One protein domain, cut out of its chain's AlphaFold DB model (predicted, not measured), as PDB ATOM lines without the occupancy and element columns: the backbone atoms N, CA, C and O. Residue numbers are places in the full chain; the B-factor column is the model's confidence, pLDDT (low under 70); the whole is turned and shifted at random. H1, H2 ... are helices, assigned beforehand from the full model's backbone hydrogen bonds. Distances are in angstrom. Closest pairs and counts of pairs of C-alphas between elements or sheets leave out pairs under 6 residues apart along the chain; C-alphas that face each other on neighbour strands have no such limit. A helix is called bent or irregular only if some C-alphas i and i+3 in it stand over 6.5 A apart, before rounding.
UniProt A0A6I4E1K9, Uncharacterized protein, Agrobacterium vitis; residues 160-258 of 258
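What this domain is: This is residues 160 to 258 of the 258 residues of an uncharacterized protein of Agrobacterium vitis (UniProt A0A6I4E1K9). Four helices, H1, H2, H4 and H3, stand in a compact ring with their long axes roughly lined up, H1 set opposite H4 and H2 opposite H3. The short helix H5 packs slantwise on H3 and H4, and the last helix, H6, crosses H4 on its side away from H1, while the loop of residues 160 to 168 lies at the other end of the longest axis. The printed part has 99 residues, with six named helices in the order H1 to H6 and no named strand, and its class is all helix. It is compact, with a radius of gyration of the C-alphas of 12.2 A, and rounded, spanning 33 by 25 by 25 A.

Where its parts are: After residues 160 to 168, H1 covers residues 169 to 175, 10.4 A long, beginning at C-alpha 169 (58.627, 2.765, 45.221). H2, residues 177 to 188, is 17.9 A long and irregular, with C-alphas 178 and 181 7.6 A apart. H3, residues 197 to 209, is 17.8 A long. H4, residues 216 to 231, is the longest at 23.0 A and begins at C-alpha 216 (43.342, 3.116, 62.361). H5 covers residues 239 to 245 and H6 residues 251 to 256, ending at C-alpha 256 (31.107, 6.805, 46.020).

How they stand to each other: H4 is the hub, touching four other helices. It forms a helical hairpin with H3, opposite ways at a shallow tilt of 12 degrees; of H3, residues 204 to 208 alone touch H4, with the closest C-alphas, those of Ile 207 and Asn 221, 5.5 A apart. H4 runs the same way as H2 at a shallow tilt of 21 degrees, and the closest C-alphas, of Ser 177 and Arg 217, are 6.5 A apart. H1 and H2 form another hairpin, at a steep tilt of 44 degrees, closest at the C-alphas of Leu 173 and Ala 179, 5.7 A. H1 touches H3 at a shallow tilt of 28 degrees, with the C-alphas of Ser 171 and Phe 203 closest at 4.4 A. H1 and H4 are only just apart, at 8.2 A, and H2 and H3 are apart. H5 touches H3 at a steep tilt of 55 degrees, with the C-alphas of Ala 208 and Leu 244 closest at 4.7 A. H5 also touches H4, with the C-alphas of Gln 222 and Leu 244 closest at 6.2 A. H6 is about perpendicular to H4, at 84 degrees, and touches residues 226 to 230 of H4 alone, with the C-alphas of Ile 226 and Val 254 closest at 5.2 A. In H1, H3, H5 and H6 every O i to N i+4 pair is within hydrogen-bond range; in H2 6 of 8 are, and in H4 11 of 12.

The domain as a whole: The two C-alphas farthest apart, those of Ile 164 and Gln 256, are 36.9 A apart. The printed part has no cut and ends at residue 258, the chain's last. The links H1 to H2 and H5 to H6 are tight, the other three are short, and no link is long. The mean pLDDT of the printed part is 96.3, and residue 258 is the one printed residue under 70.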
ATOM      1  N   TRP A 160      56.781   3.622  39.640       98.50
ATOM      2  CA  TRP A 160      56.369   2.254  39.333       98.50
ATOM      3  C   TRP A 160      57.476   1.430  38.674       98.50
ATOM      4  O   TRP A 160      57.206   0.306  38.233       98.50
ATOM      5  N   ILE A 161      58.702   1.949  38.582       97.62
ATOM      6  CA  ILE A 161      59.850   1.159  38.144       97.62
ATOM      7  C   ILE A 161      60.113   0.039  39.157       97.62
ATOM      8  O   ILE A 161      60.125   0.256  40.369       97.62
ATOM      9  N   GLU A 162      60.288  -1.177  38.653       95.81
ATOM     10  CA  GLU A 162      60.432  -2.362  39.496       95.81
ATOM     11  C   GLU A 162      61.892  -2.631  39.849       95.81
ATOM     12  O   GLU A 162      62.779  -2.479  39.014       95.81
ATOM     13  N   ASP A 163      62.172  -3.070  41.066       93.62
ATOM     14  CA  ASP A 163      63.431  -3.711  41.421       93.62
ATOM     15  C   ASP A 163      63.510  -5.138  40.834       93.62
ATOM     16  O   ASP A 163      62.630  -5.594  40.097       93.62
ATOM     17  N   ILE A 164      64.582  -5.862  41.152       93.00
ATOM     18  CA  ILE A 164      64.767  -7.246  40.690       93.00
ATOM     19  C   ILE A 164      63.733  -8.235  41.260       93.00
ATOM     20  O   ILE A 164      63.601  -9.342  40.741       93.00
ATOM     21  N   ASN A 165      63.008  -7.848  42.311       91.75
ATOM     22  CA  ASN A 165      61.993  -8.650  42.990       91.75
ATOM     23  C   ASN A 165      60.561  -8.260  42.576       91.75
ATOM     24  O   ASN A 165      59.600  -8.844  43.081       91.75
ATOM     25  N   GLY A 166      60.398  -7.282  41.677       94.12
ATOM     26  CA  GLY A 166      59.095  -6.755  41.266       94.12
ATOM     27  C   GLY A 166      58.485  -5.735  42.237       94.12
ATOM     28  O   GLY A 166      57.319  -5.372  42.078       94.12
ATOM     29  N   TYR A 167      59.229  -5.267  43.242       95.69
ATOM     30  CA  TYR A 167      58.805  -4.170  44.110       95.69
ATOM     31  C   TYR A 167      59.066  -2.821  43.447       95.69
ATOM     32  O   TYR A 167      60.046  -2.614  42.745       95.69
ATOM     33  N   THR A 168      58.179  -1.873  43.701       97.75
ATOM     34  CA  THR A 168      58.264  -0.483  43.244       97.75
ATOM     35  C   THR A 168      58.314   0.455  44.443       97.75
ATOM     36  O   THR A 168      57.870   0.087  45.537       97.75
ATOM     37  N   ALA A 169      58.739   1.699  44.228       98.25
ATOM     38  CA  ALA A 169      58.627   2.765  45.221       98.25
ATOM     39  C   ALA A 169      57.202   2.868  45.800       98.25
ATOM     40  O   ALA A 169      57.026   3.009  47.010       98.25
ATOM     41  N   MET A 170      56.174   2.715  44.957       98.50
ATOM     42  CA  MET A 170      54.773   2.701  45.397       98.50
ATOM     43  C   MET A 170      54.468   1.560  46.368       98.50
ATOM     44  O   MET A 170      53.818   1.775  47.390       98.50
ATOM     45  N   SER A 171      54.948   0.347  46.082       97.75
ATOM     46  CA  SER A 171      54.754  -0.794  46.983       97.75
ATOM     47  C   SER A 171      55.545  -0.670  48.288       97.75
ATOM     48  O   SER A 171      55.034  -1.104  49.319       97.75
ATOM     49  N   THR A 172      56.726  -0.039  48.273       97.25
ATOM     50  CA  THR A 172      57.501   0.272  49.487       97.25
ATOM     51  C   THR A 172      56.700   1.187  50.407       97.25
ATOM     52  O   THR A 172      56.459   0.841  51.559       97.25
ATOM     53  N   LEU A 173      56.162   2.291  49.871       97.94
ATOM     54  CA  LEU A 173      55.291   3.201  50.624       97.94
ATOM     55  C   LEU A 173      54.038   2.501  51.176       97.94
ATOM     56  O   LEU A 173      53.539   2.870  52.232       97.94
ATOM     57  N   GLY A 174      53.526   1.477  50.487       96.88
ATOM     58  CA  GLY A 174      52.372   0.702  50.948       96.88
ATOM     59  C   GLY A 174      52.628  -0.147  52.203       96.88
ATOM     60  O   GLY A 174      51.673  -0.479  52.908       96.88
ATOM     61  N   PHE A 175      53.880  -0.509  52.502       95.19
ATOM     62  CA  PHE A 175      54.211  -1.233  53.735       95.19
ATOM     63  C   PHE A 175      54.198  -0.313  54.965       95.19
ATOM     64  O   PHE A 175      53.838  -0.761  56.062       95.19
ATOM     65  N   GLU A 176      54.498   0.972  54.771       93.06
ATOM     66  CA  GLU A 176      54.708   1.936  55.846       93.06
ATOM     67  C   GLU A 176      53.433   2.692  56.221       93.06
ATOM     68  O   GLU A 176      52.857   3.449  55.441       93.06
ATOM     69  N   SER A 177      52.980   2.538  57.469       90.75
ATOM     70  CA  SER A 177      51.781   3.248  57.939       90.75
ATOM     71  C   SER A 177      51.968   4.765  58.014       90.75
ATOM     72  O   SER A 177      50.989   5.504  57.917       90.75
ATOM     73  N   THR A 178      53.206   5.232  58.189       94.12
ATOM     74  CA  THR A 178      53.572   6.658  58.211       94.12
ATOM     75  C   THR A 178      53.415   7.313  56.837       94.12
ATOM     76  O   THR A 178      53.152   8.513  56.760       94.12
ATOM     77  N   ALA A 179      53.474   6.532  55.755       97.19
ATOM     78  CA  ALA A 179      53.357   7.022  54.388       97.19
ATOM     79  C   ALA A 179      51.910   7.312  53.951       97.19
ATOM     80  O   ALA A 179      51.712   7.793  52.836       97.19
ATOM     81  N   TYR A 180      50.893   7.069  54.792       97.38
ATOM     82  CA  TYR A 180      49.472   7.213  54.433       97.38
ATOM     83  C   TYR A 180      49.145   8.547  53.737       97.38
ATOM     84  O   TYR A 180      48.581   8.558  52.641       97.38
ATOM     85  N   GLU A 181      49.546   9.675  54.331       98.25
ATOM     86  CA  GLU A 181      49.298  11.002  53.750       98.25
ATOM     87  C   GLU A 181      50.072  11.221  52.447       98.25
ATOM     88  O   GLU A 181      49.569  11.834  51.502       98.25
ATOM     89  N   PHE A 182      51.284  10.675  52.354       98.62
ATOM     90  CA  PHE A 182      52.093  10.789  51.149       98.62
ATOM     91  C   PHE A 182      51.526   9.948  49.997       98.62
ATOM     92  O   PHE A 182      51.419  10.442  48.875       98.62
ATOM     93  N   VAL A 183      51.052   8.729  50.258       98.69
ATOM     94  CA  VAL A 183      50.353   7.908  49.256       98.69
ATOM     95  C   VAL A 183      49.054   8.587  48.818       98.69
ATOM     96  O   VAL A 183      48.771   8.649  47.622       98.69
ATOM     97  N   ASN A 184      48.295   9.189  49.739       98.31
ATOM     98  CA  ASN A 184      47.120   9.992  49.389       98.31
ATOM     99  C   ASN A 184      47.472  11.175  48.475       98.31
ATOM    100  O   ASN A 184      46.736  11.443  47.518       98.31
ATOM    101  N   PHE A 185      48.590  11.859  48.731       98.50
ATOM    102  CA  PHE A 185      49.126  12.886  47.838       98.50
ATOM    103  C   PHE A 185      49.444  12.312  46.447       98.50
ATOM    104  O   PHE A 185      49.054  12.915  45.446       98.50
ATOM    105  N   LEU A 186      50.074  11.139  46.354       98.69
ATOM    106  CA  LEU A 186      50.390  10.498  45.071       98.69
ATOM    107  C   LEU A 186      49.126  10.101  44.291       98.69
ATOM    108  O   LEU A 186      49.038  10.363  43.090       98.69
ATOM    109  N   ILE A 187      48.114   9.550  44.968       98.31
ATOM    110  CA  ILE A 187      46.808   9.243  44.363       98.31
ATOM    111  C   ILE A 187      46.150  10.523  43.828       98.31
ATOM    112  O   ILE A 187      45.688  10.546  42.687       98.31
ATOM    113  N   ASN A 188      46.143  11.603  44.619       97.88
ATOM    114  CA  ASN A 188      45.573  12.899  44.228       97.88
ATOM    115  C   ASN A 188      46.246  13.508  42.996       97.88
ATOM    116  O   ASN A 188      45.582  14.152  42.189       97.88
ATOM    117  N   ASN A 189      47.551  13.292  42.843       97.81
ATOM    118  CA  ASN A 189      48.325  13.798  41.712       97.81
ATOM    119  C   ASN A 189      48.341  12.830  40.516       97.81
ATOM    120  O   ASN A 189      49.118  13.013  39.584       97.81
ATOM    121  N   GLY A 190      47.478  11.809  40.519       97.56
ATOM    122  CA  GLY A 190      47.256  10.941  39.367       97.56
ATOM    123  C   GLY A 190      48.312   9.859  39.155       97.56
ATOM    124  O   GLY A 190      48.237   9.148  38.157       97.56
ATOM    125  N   TYR A 191      49.242   9.660  40.094       98.25
ATOM    126  CA  TYR A 191      50.270   8.622  39.965       98.25
ATOM    127  C   TYR A 191      49.711   7.196  40.046       98.25
ATOM    128  O   TYR A 191      50.424   6.253  39.735       98.25
ATOM    129  N   PHE A 192      48.448   7.021  40.442       98.19
ATOM    130  CA  PHE A 192      47.752   5.731  40.448       98.19
ATOM    131  C   PHE A 192      46.756   5.571  39.289       98.19
ATOM    132  O   PHE A 192      45.965   4.633  39.303       98.19
ATOM    133  N   ASN A 193      46.746   6.468  38.301       96.19
ATOM    134  CA  ASN A 193      45.825   6.362  37.171       96.19
ATOM    135  C   ASN A 193      46.306   5.307  36.170       96.19
ATOM    136  O   ASN A 193      47.435   5.397  35.693       96.19
ATOM    137  N   ASN A 194      45.424   4.376  35.793       90.12
ATOM    138  CA  ASN A 194      45.660   3.386  34.733       90.12
ATOM    139  C   ASN A 194      46.970   2.596  34.909       90.12
ATOM    140  O   ASN A 194      47.712   2.371  33.951       90.12
ATOM    141  N   VAL A 195      47.276   2.204  36.144       96.06
ATOM    142  CA  VAL A 195      48.481   1.431  36.450       96.06
ATOM    143  C   VAL A 195      48.254  -0.023  36.048       96.06
ATOM    144  O   VAL A 195      47.166  -0.572  36.217       96.06
ATOM    145  N   GLU A 196      49.297  -0.666  35.528       95.69
ATOM    146  CA  GLU A 196      49.263  -2.086  35.184       95.69
ATOM    147  C   GLU A 196      48.797  -2.937  36.378       95.69
ATOM    148  O   GLU A 196      49.333  -2.829  37.486       95.69
ATOM    149  N   ALA A 197      47.834  -3.833  36.138       96.19
ATOM    150  CA  ALA A 197      47.239  -4.668  37.178       96.19
ATOM    151  C   ALA A 197      48.287  -5.457  37.982       96.19
ATOM    152  O   ALA A 197      48.173  -5.557  39.199       96.19
ATOM    153  N   ARG A 198      49.358  -5.954  37.348       96.06
ATOM    154  CA  ARG A 198      50.431  -6.664  38.062       96.06
ATOM    155  C   ARG A 198      51.136  -5.775  39.092       96.06
ATOM    156  O   ARG A 198      51.397  -6.222  40.203       96.06
ATOM    157  N   LYS A 199      51.408  -4.510  38.764       97.31
ATOM    158  CA  LYS A 199      52.041  -3.565  39.698       97.31
ATOM    159  C   LYS A 199      51.089  -3.176  40.830       97.31
ATOM    160  O   LYS A 199      51.497  -3.115  41.990       97.31
ATOM    161  N   LEU A 200      49.807  -2.987  40.509       98.06
ATOM    162  CA  LEU A 200      48.763  -2.770  41.511       98.06
ATOM    163  C   LEU A 200      48.628  -3.959  42.461       98.06
ATOM    164  O   LEU A 200      48.483  -3.746  43.658       98.06
ATOM    165  N   GLN A 201      48.742  -5.190  41.967       97.88
ATOM    166  CA  GLN A 201      48.722  -6.385  42.807       97.88
ATOM    167  C   GLN A 201      49.839  -6.371  43.855       97.88
ATOM    168  O   GLN A 201      49.586  -6.675  45.022       97.88
ATOM    169  N   VAL A 202      51.055  -5.967  43.476       98.00
ATOM    170  CA  VAL A 202      52.168  -5.813  44.428       98.00
ATOM    171  C   VAL A 202      51.872  -4.699  45.438       98.00
ATOM    172  O   VAL A 202      52.100  -4.884  46.630       98.00
ATOM    173  N   PHE A 203      51.293  -3.575  45.008       98.50
ATOM    174  CA  PHE A 203      50.865  -2.515  45.925       98.50
ATOM    175  C   PHE A 203      49.768  -2.979  46.903       98.50
ATOM    176  O   PHE A 203      49.874  -2.741  48.108       98.50
ATOM    177  N   PHE A 204      48.742  -3.688  46.419       98.56
ATOM    178  CA  PHE A 204      47.688  -4.264  47.257       98.56
ATOM    179  C   PHE A 204      48.255  -5.277  48.246       98.56
ATOM    180  O   PHE A 204      47.856  -5.260  49.409       98.56
ATOM    181  N   LYS A 205      49.218  -6.109  47.829       98.19
ATOM    182  CA  LYS A 205      49.961  -7.001  48.730       98.19
ATOM    183  C   LYS A 205      50.616  -6.214  49.869       98.19
ATOM    184  O   LYS A 205      50.511  -6.645  51.015       98.19
ATOM    185  N   SER A 206      51.235  -5.067  49.586       97.75
ATOM    186  CA  SER A 206      51.875  -4.230  50.608       97.75
ATOM    187  C   SER A 206      50.881  -3.687  51.634       97.75
ATOM    188  O   SER A 206      51.035  -3.933  52.832       97.75
ATOM    189  N   ILE A 207      49.803  -3.029  51.191       97.62
ATOM    190  CA  ILE A 207      48.804  -2.464  52.119       97.62
ATOM    191  C   ILE A 207      47.955  -3.550  52.808       97.62
ATOM    192  O   ILE A 207      47.437  -3.333  53.905       97.62
ATOM    193  N   ALA A 208      47.842  -4.745  52.224       97.56
ATOM    194  CA  ALA A 208      47.176  -5.897  52.837       97.56
ATOM    195  C   ALA A 208      48.095  -6.722  53.757       97.56
ATOM    196  O   ALA A 208      47.604  -7.602  54.471       97.56
ATOM    197  N   PHE A 209      49.412  -6.471  53.763       94.94
ATOM    198  CA  PHE A 209      50.375  -7.239  54.556       94.94
ATOM    199  C   PHE A 209      50.039  -7.182  56.050       94.94
ATOM    200  O   PHE A 209      49.975  -8.216  56.725       94.94
ATOM    201  N   TYR A 210      49.731  -5.984  56.552       92.50
ATOM    202  CA  TYR A 210      49.227  -5.792  57.908       92.50
ATOM    203  C   TYR A 210      47.894  -6.530  58.114       92.50
ATOM    204  O   TYR A 210      47.028  -6.548  57.240       92.50
ATOM    205  N   SER A 211      47.714  -7.162  59.277       92.00
ATOM    206  CA  SER A 211      46.455  -7.847  59.600       92.00
ATOM    207  C   SER A 211      45.328  -6.834  59.771       92.00
ATOM    208  O   SER A 211      45.380  -6.018  60.684       92.00
ATOM    209  N   GLN A 212      44.290  -6.924  58.945       92.62
ATOM    210  CA  GLN A 212      43.154  -6.007  59.008       92.62
ATOM    211  C   GLN A 212      42.307  -6.339  60.246       92.62
ATOM    212  O   GLN A 212      41.643  -7.368  60.287       92.62
ATOM    213  N   ARG A 213      42.374  -5.504  61.286       93.44
ATOM    214  CA  ARG A 213      41.718  -5.716  62.595       93.44
ATOM    215  C   ARG A 213      40.723  -4.608  62.962       93.44
ATOM    216  O   ARG A 213      40.163  -4.636  64.051       93.44
ATOM    217  N   GLY A 214      40.500  -3.650  62.058       93.88
ATOM    218  CA  GLY A 214      39.569  -2.531  62.253       93.88
ATOM    219  C   GLY A 214      40.146  -1.349  63.039       93.88
ATOM    220  O   GLY A 214      39.411  -0.433  63.393       93.88
ATOM    221  N   ASP A 215      41.450  -1.356  63.309       96.50
ATOM    222  CA  ASP A 215      42.172  -0.221  63.880       96.50
ATOM    223  C   ASP A 215      42.462   0.865  62.827       96.50
ATOM    224  O   ASP A 215      42.185   0.698  61.636       96.50
ATOM    225  N   ILE A 216      43.058   1.983  63.253       95.75
ATOM    226  CA  ILE A 216      43.342   3.116  62.361       95.75
ATOM    227  C   ILE A 216      44.200   2.723  61.152       95.75
ATOM    228  O   ILE A 216      43.933   3.179  60.044       95.75
ATOM    229  N   ARG A 217      45.178   1.820  61.322       95.62
ATOM    230  CA  ARG A 217      45.998   1.326  60.207       95.62
ATOM    231  C   ARG A 217      45.161   0.517  59.219       95.62
ATOM    232  O   ARG A 217      45.295   0.725  58.017       95.62
ATOM    233  N   SER A 218      44.278  -0.358  59.706       96.88
ATOM    234  CA  SER A 218      43.352  -1.109  58.846       96.88
ATOM    235  C   SER A 218      42.446  -0.173  58.044       96.88
ATOM    236  O   SER A 218      42.311  -0.322  56.831       96.88
ATOM    237  N   LEU A 219      41.860   0.830  58.705       97.06
ATOM    238  CA  LEU A 219      40.980   1.813  58.065       97.06
ATOM    239  C   LEU A 219      41.729   2.641  57.012       97.06
ATOM    240  O   LEU A 219      41.219   2.839  55.910       97.06
ATOM    241  N   ASN A 220      42.958   3.063  57.317       97.81
ATOM    242  CA  ASN A 220      43.825   3.781  56.386       97.81
ATOM    243  C   ASN A 220      44.167   2.926  55.160       97.81
ATOM    244  O   ASN A 220      44.002   3.383  54.030       97.81
ATOM    245  N   ASN A 221      44.569   1.670  55.353       98.19
ATOM    246  CA  ASN A 221      44.912   0.774  54.248       98.19
ATOM    247  C   ASN A 221      43.692   0.476  53.361       98.19
ATOM    248  O   ASN A 221      43.791   0.525  52.135       98.19
ATOM    249  N   GLN A 222      42.519   0.234  53.952       98.12
ATOM    250  CA  GLN A 222      41.269   0.049  53.205       98.12
ATOM    251  C   GLN A 222      40.860   1.315  52.442       98.12
ATOM    252  O   GLN A 222      40.428   1.223  51.292       98.12
ATOM    253  N   SER A 223      41.030   2.490  53.054       97.94
ATOM    254  CA  SER A 223      40.810   3.787  52.407       97.94
ATOM    255  C   SER A 223      41.717   3.954  51.185       97.94
ATOM    256  O   SER A 223      41.218   4.211  50.088       97.94
ATOM    257  N   LEU A 224      43.025   3.699  51.323       98.44
ATOM    258  CA  LEU A 224      43.962   3.713  50.193       98.44
ATOM    259  C   LEU A 224      43.513   2.753  49.088       98.44
ATOM    260  O   LEU A 224      43.433   3.155  47.927       98.44
ATOM    261  N   GLY A 225      43.148   1.518  49.440       98.12
ATOM    262  CA  GLY A 225      42.682   0.531  48.468       98.12
ATOM    263  C   GLY A 225      41.445   0.985  47.693       98.12
ATOM    264  O   GLY A 225      41.416   0.880  46.469       98.12
ATOM    265  N   ILE A 226      40.449   1.555  48.379       98.56
ATOM    266  CA  ILE A 226      39.246   2.125  47.752       98.56
ATOM    267  C   ILE A 226      39.620   3.218  46.744       98.56
ATOM    268  O   ILE A 226      39.123   3.223  45.615       98.56
ATOM    269  N   ARG A 227      40.511   4.133  47.134       98.19
ATOM    270  CA  ARG A 227      40.927   5.258  46.288       98.19
ATOM    271  C   ARG A 227      41.751   4.809  45.082       98.19
ATOM    272  O   ARG A 227      41.582   5.360  43.999       98.19
ATOM    273  N   VAL A 228      42.594   3.789  45.234       98.19
ATOM    274  CA  VAL A 228      43.351   3.200  44.121       98.19
ATOM    275  C   VAL A 228      42.426   2.475  43.143       98.19
ATOM    276  O   VAL A 228      42.531   2.698  41.939       98.19
ATOM    277  N   LEU A 229      41.467   1.683  43.631       98.12
ATOM    278  CA  LEU A 229      40.479   1.005  42.780       98.12
ATOM    279  C   LEU A 229      39.582   1.989  42.026       98.12
ATOM    280  O   LEU A 229      39.228   1.742  40.878       98.12
ATOM    281  N   LYS A 230      39.267   3.151  42.615       96.94
ATOM    282  CA  LYS A 230      38.546   4.227  41.912       96.94
ATOM    283  C   LYS A 230      39.282   4.678  40.645       96.94
ATOM    284  O   LYS A 230      38.634   5.020  39.659       96.94
ATOM    285  N   ARG A 231      40.620   4.700  40.675       96.81
ATOM    286  CA  ARG A 231      41.482   5.078  39.539       96.81
ATOM    287  C   ARG A 231      41.787   3.914  38.594       96.81
ATOM    288  O   ARG A 231      42.342   4.150  37.526       96.81
ATOM    289  N   ASN A 232      41.415   2.691  38.977       96.81
ATOM    290  CA  ASN A 232      41.664   1.454  38.238       96.81
ATOM    291  C   ASN A 232      40.418   0.543  38.311       96.81
ATOM    292  O   ASN A 232      40.463  -0.511  38.950       96.81
ATOM    293  N   PRO A 233      39.283   0.961  37.712       94.94
ATOM    294  CA  PRO A 233      37.986   0.297  37.890       94.94
ATOM    295  C   PRO A 233      37.926  -1.126  37.317       94.94
ATOM    296  O   PRO A 233      37.074  -1.902  37.737       94.94
ATOM    297  N   ASP A 234      38.837  -1.470  36.406       93.88
ATOM    298  CA  ASP A 234      38.915  -2.793  35.775       93.88
ATOM    299  C   ASP A 234      39.823  -3.776  36.540       93.88
ATOM    300  O   ASP A 234      40.056  -4.895  36.083       93.88
ATOM    301  N   TYR A 235      40.364  -3.377  37.699       96.44
ATOM    302  CA  TYR A 235      41.220  -4.247  38.504       96.44
ATOM    303  C   TYR A 235      40.432  -5.470  39.025       96.44
ATOM    304  O   TYR A 235      39.398  -5.298  39.681       96.44
ATOM    305  N   PRO A 236      40.902  -6.708  38.779       95.06
ATOM    306  CA  PRO A 236      40.202  -7.912  39.213       95.06
ATOM    307  C   PRO A 236      40.363  -8.151  40.719       95.06
ATOM    308  O   PRO A 236      41.373  -7.800  41.317       95.06
ATOM    309  N   SER A 237      39.393  -8.819  41.345       95.06
ATOM    310  CA  SER A 237      39.574  -9.297  42.721       95.06
ATOM    311  C   SER A 237      40.661 -10.375  42.780       95.06
ATOM    312  O   SER A 237      40.724 -11.248  41.917       95.06
ATOM    313  N   ASP A 238      41.465 -10.351  43.836       97.25
ATOM    314  CA  ASP A 238      42.533 -11.313  44.120       97.25
ATOM    315  C   ASP A 238      42.682 -11.547  45.635       97.25
ATOM    316  O   ASP A 238      41.955 -10.969  46.442       97.25
ATOM    317  N   GLU A 239      43.623 -12.401  46.048       97.62
ATOM    318  CA  GLU A 239      43.842 -12.709  47.470       97.62
ATOM    319  C   GLU A 239      44.223 -11.475  48.304       97.62
ATOM    320  O   GLU A 239      43.835 -11.368  49.469       97.62
ATOM    321  N   ASN A 240      44.943 -10.516  47.713       98.06
ATOM    322  CA  ASN A 240      45.387  -9.308  48.407       98.06
ATOM    323  C   ASN A 240      44.214  -8.369  48.693       98.06
ATOM    324  O   ASN A 240      44.065  -7.891  49.816       98.06
ATOM    325  N   THR A 241      43.352  -8.134  47.705       98.12
ATOM    326  CA  THR A 241      42.137  -7.323  47.868       98.12
ATOM    327  C   THR A 241      41.110  -8.010  48.768       98.12
ATOM    328  O   THR A 241      40.522  -7.341  49.618       98.12
ATOM    329  N   LEU A 242      40.972  -9.340  48.687       97.94
ATOM    330  CA  LEU A 242      40.165 -10.121  49.633       97.94
ATOM    331  C   LEU A 242      40.656  -9.949  51.075       97.94
ATOM    332  O   LEU A 242      39.859  -9.702  51.982       97.94
ATOM    333  N   ARG A 243      41.971 -10.036  51.295       97.94
ATOM    334  CA  ARG A 243      42.591  -9.826  52.609       97.94
ATOM    335  C   ARG A 243      42.427  -8.387  53.097       97.94
ATOM    336  O   ARG A 243      42.117  -8.186  54.268       97.94
ATOM    337  N   LEU A 244      42.616  -7.403  52.217       98.31
ATOM    338  CA  LEU A 244      42.508  -5.979  52.534       98.31
ATOM    339  C   LEU A 244      41.101  -5.607  53.021       98.31
ATOM    340  O   LEU A 244      40.949  -4.934  54.041       98.31
ATOM    341  N   PHE A 245      40.070  -6.063  52.309       97.94
ATOM    342  CA  PHE A 245      38.678  -5.724  52.615       97.94
ATOM    343  C   PHE A 245      37.977  -6.739  53.520       97.94
ATOM    344  O   PHE A 245      36.822  -6.518  53.877       97.94
ATOM    345  N   GLN A 246      38.667  -7.816  53.917       96.62
ATOM    346  CA  GLN A 246      38.092  -8.949  54.654       96.62
ATOM    347  C   GLN A 246      36.857  -9.533  53.945       96.62
ATOM    348  O   GLN A 246      35.849  -9.863  54.570       96.62
ATOM    349  N   GLY A 247      36.926  -9.622  52.618       96.38
ATOM    350  CA  GLY A 247      35.808  -9.981  51.752       96.38
ATOM    351  C   GLY A 247      35.960  -9.396  50.347       96.38
ATOM    352  O   GLY A 247      37.009  -8.834  50.027       96.38
ATOM    353  N   PRO A 248      34.935  -9.530  49.487       97.62
ATOM    354  CA  PRO A 248      34.961  -8.983  48.134       97.62
ATOM    355  C   PRO A 248      35.208  -7.471  48.116       97.62
ATOM    356  O   PRO A 248      34.839  -6.756  49.051       97.62
ATOM    357  N   ILE A 249      35.770  -6.975  47.011       98.25
ATOM    358  CA  ILE A 249      35.950  -5.536  46.788       98.25
ATOM    359  C   ILE A 249      34.605  -4.804  46.975       98.25
ATOM    360  O   ILE A 249      33.629  -5.134  46.292       98.25
ATOM    361  N   PRO A 250      34.529  -3.778  47.847       97.56
ATOM    362  CA  PRO A 250      33.293  -3.048  48.106       97.56
ATOM    363  C   PRO A 250      33.034  -2.003  47.010       97.56
ATOM    364  O   PRO A 250      33.136  -0.797  47.247       97.56
ATOM    365  N   TRP A 251      32.701  -2.451  45.796       97.06
ATOM    366  CA  TRP A 251      32.555  -1.584  44.618       97.06
ATOM    367  C   TRP A 251      31.558  -0.434  44.794       97.06
ATOM    368  O   TRP A 251      31.759   0.631  44.215       97.06
ATOM    369  N   ASP A 252      30.525  -0.593  45.621       96.25
ATOM    370  CA  ASP A 252      29.592   0.497  45.930       96.25
ATOM    371  C   ASP A 252      30.283   1.648  46.673       96.25
ATOM    372  O   ASP A 252      30.089   2.813  46.324       96.25
ATOM    373  N   LYS A 253      31.178   1.331  47.620       96.50
ATOM    374  CA  LYS A 253      32.013   2.331  48.306       96.50
ATOM    375  C   LYS A 253      33.040   2.937  47.356       96.50
ATOM    376  O   LYS A 253      33.236   4.148  47.367       96.50
ATOM    377  N   VAL A 254      33.654   2.115  46.499       97.06
ATOM    378  CA  VAL A 254      34.597   2.590  45.471       97.06
ATOM    379  C   VAL A 254      33.926   3.607  44.556       97.06
ATOM    380  O   VAL A 254      34.480   4.674  44.323       97.06
ATOM    381  N   LYS A 255      32.703   3.355  44.084       94.25
ATOM    382  CA  LYS A 255      31.979   4.296  43.215       94.25
ATOM    383  C   LYS A 255      31.669   5.627  43.907       94.25
ATOM    384  O   LYS A 255      31.686   6.652  43.229       94.25
ATOM    385  N   GLN A 256      31.445   5.621  45.219       92.12
ATOM    386  CA  GLN A 256      31.107   6.805  46.020       92.12
ATOM    387  C   GLN A 256      32.328   7.597  46.522       92.12
ATOM    388  O   GLN A 256      32.169   8.732  46.965       92.12
ATOM    389  N   ALA A 257      33.534   7.025  46.457       88.31
ATOM    390  CA  ALA A 257      34.757   7.680  46.913       88.31
ATOM    391  C   ALA A 257      35.127   8.907  46.054       88.31
ATOM    392  O   ALA A 257      34.971   8.880  44.825       88.31
ATOM    393  N   GLN A 258      35.630   9.954  46.725       69.44
ATOM    394  CA  GLN A 258      36.147  11.196  46.131       69.44
ATOM    395  C   GLN A 258      37.595  11.045  45.633       69.44
ATOM    396  O   GLN A 258      38.423  10.402  46.326       69.44
TER     397      GLN A 258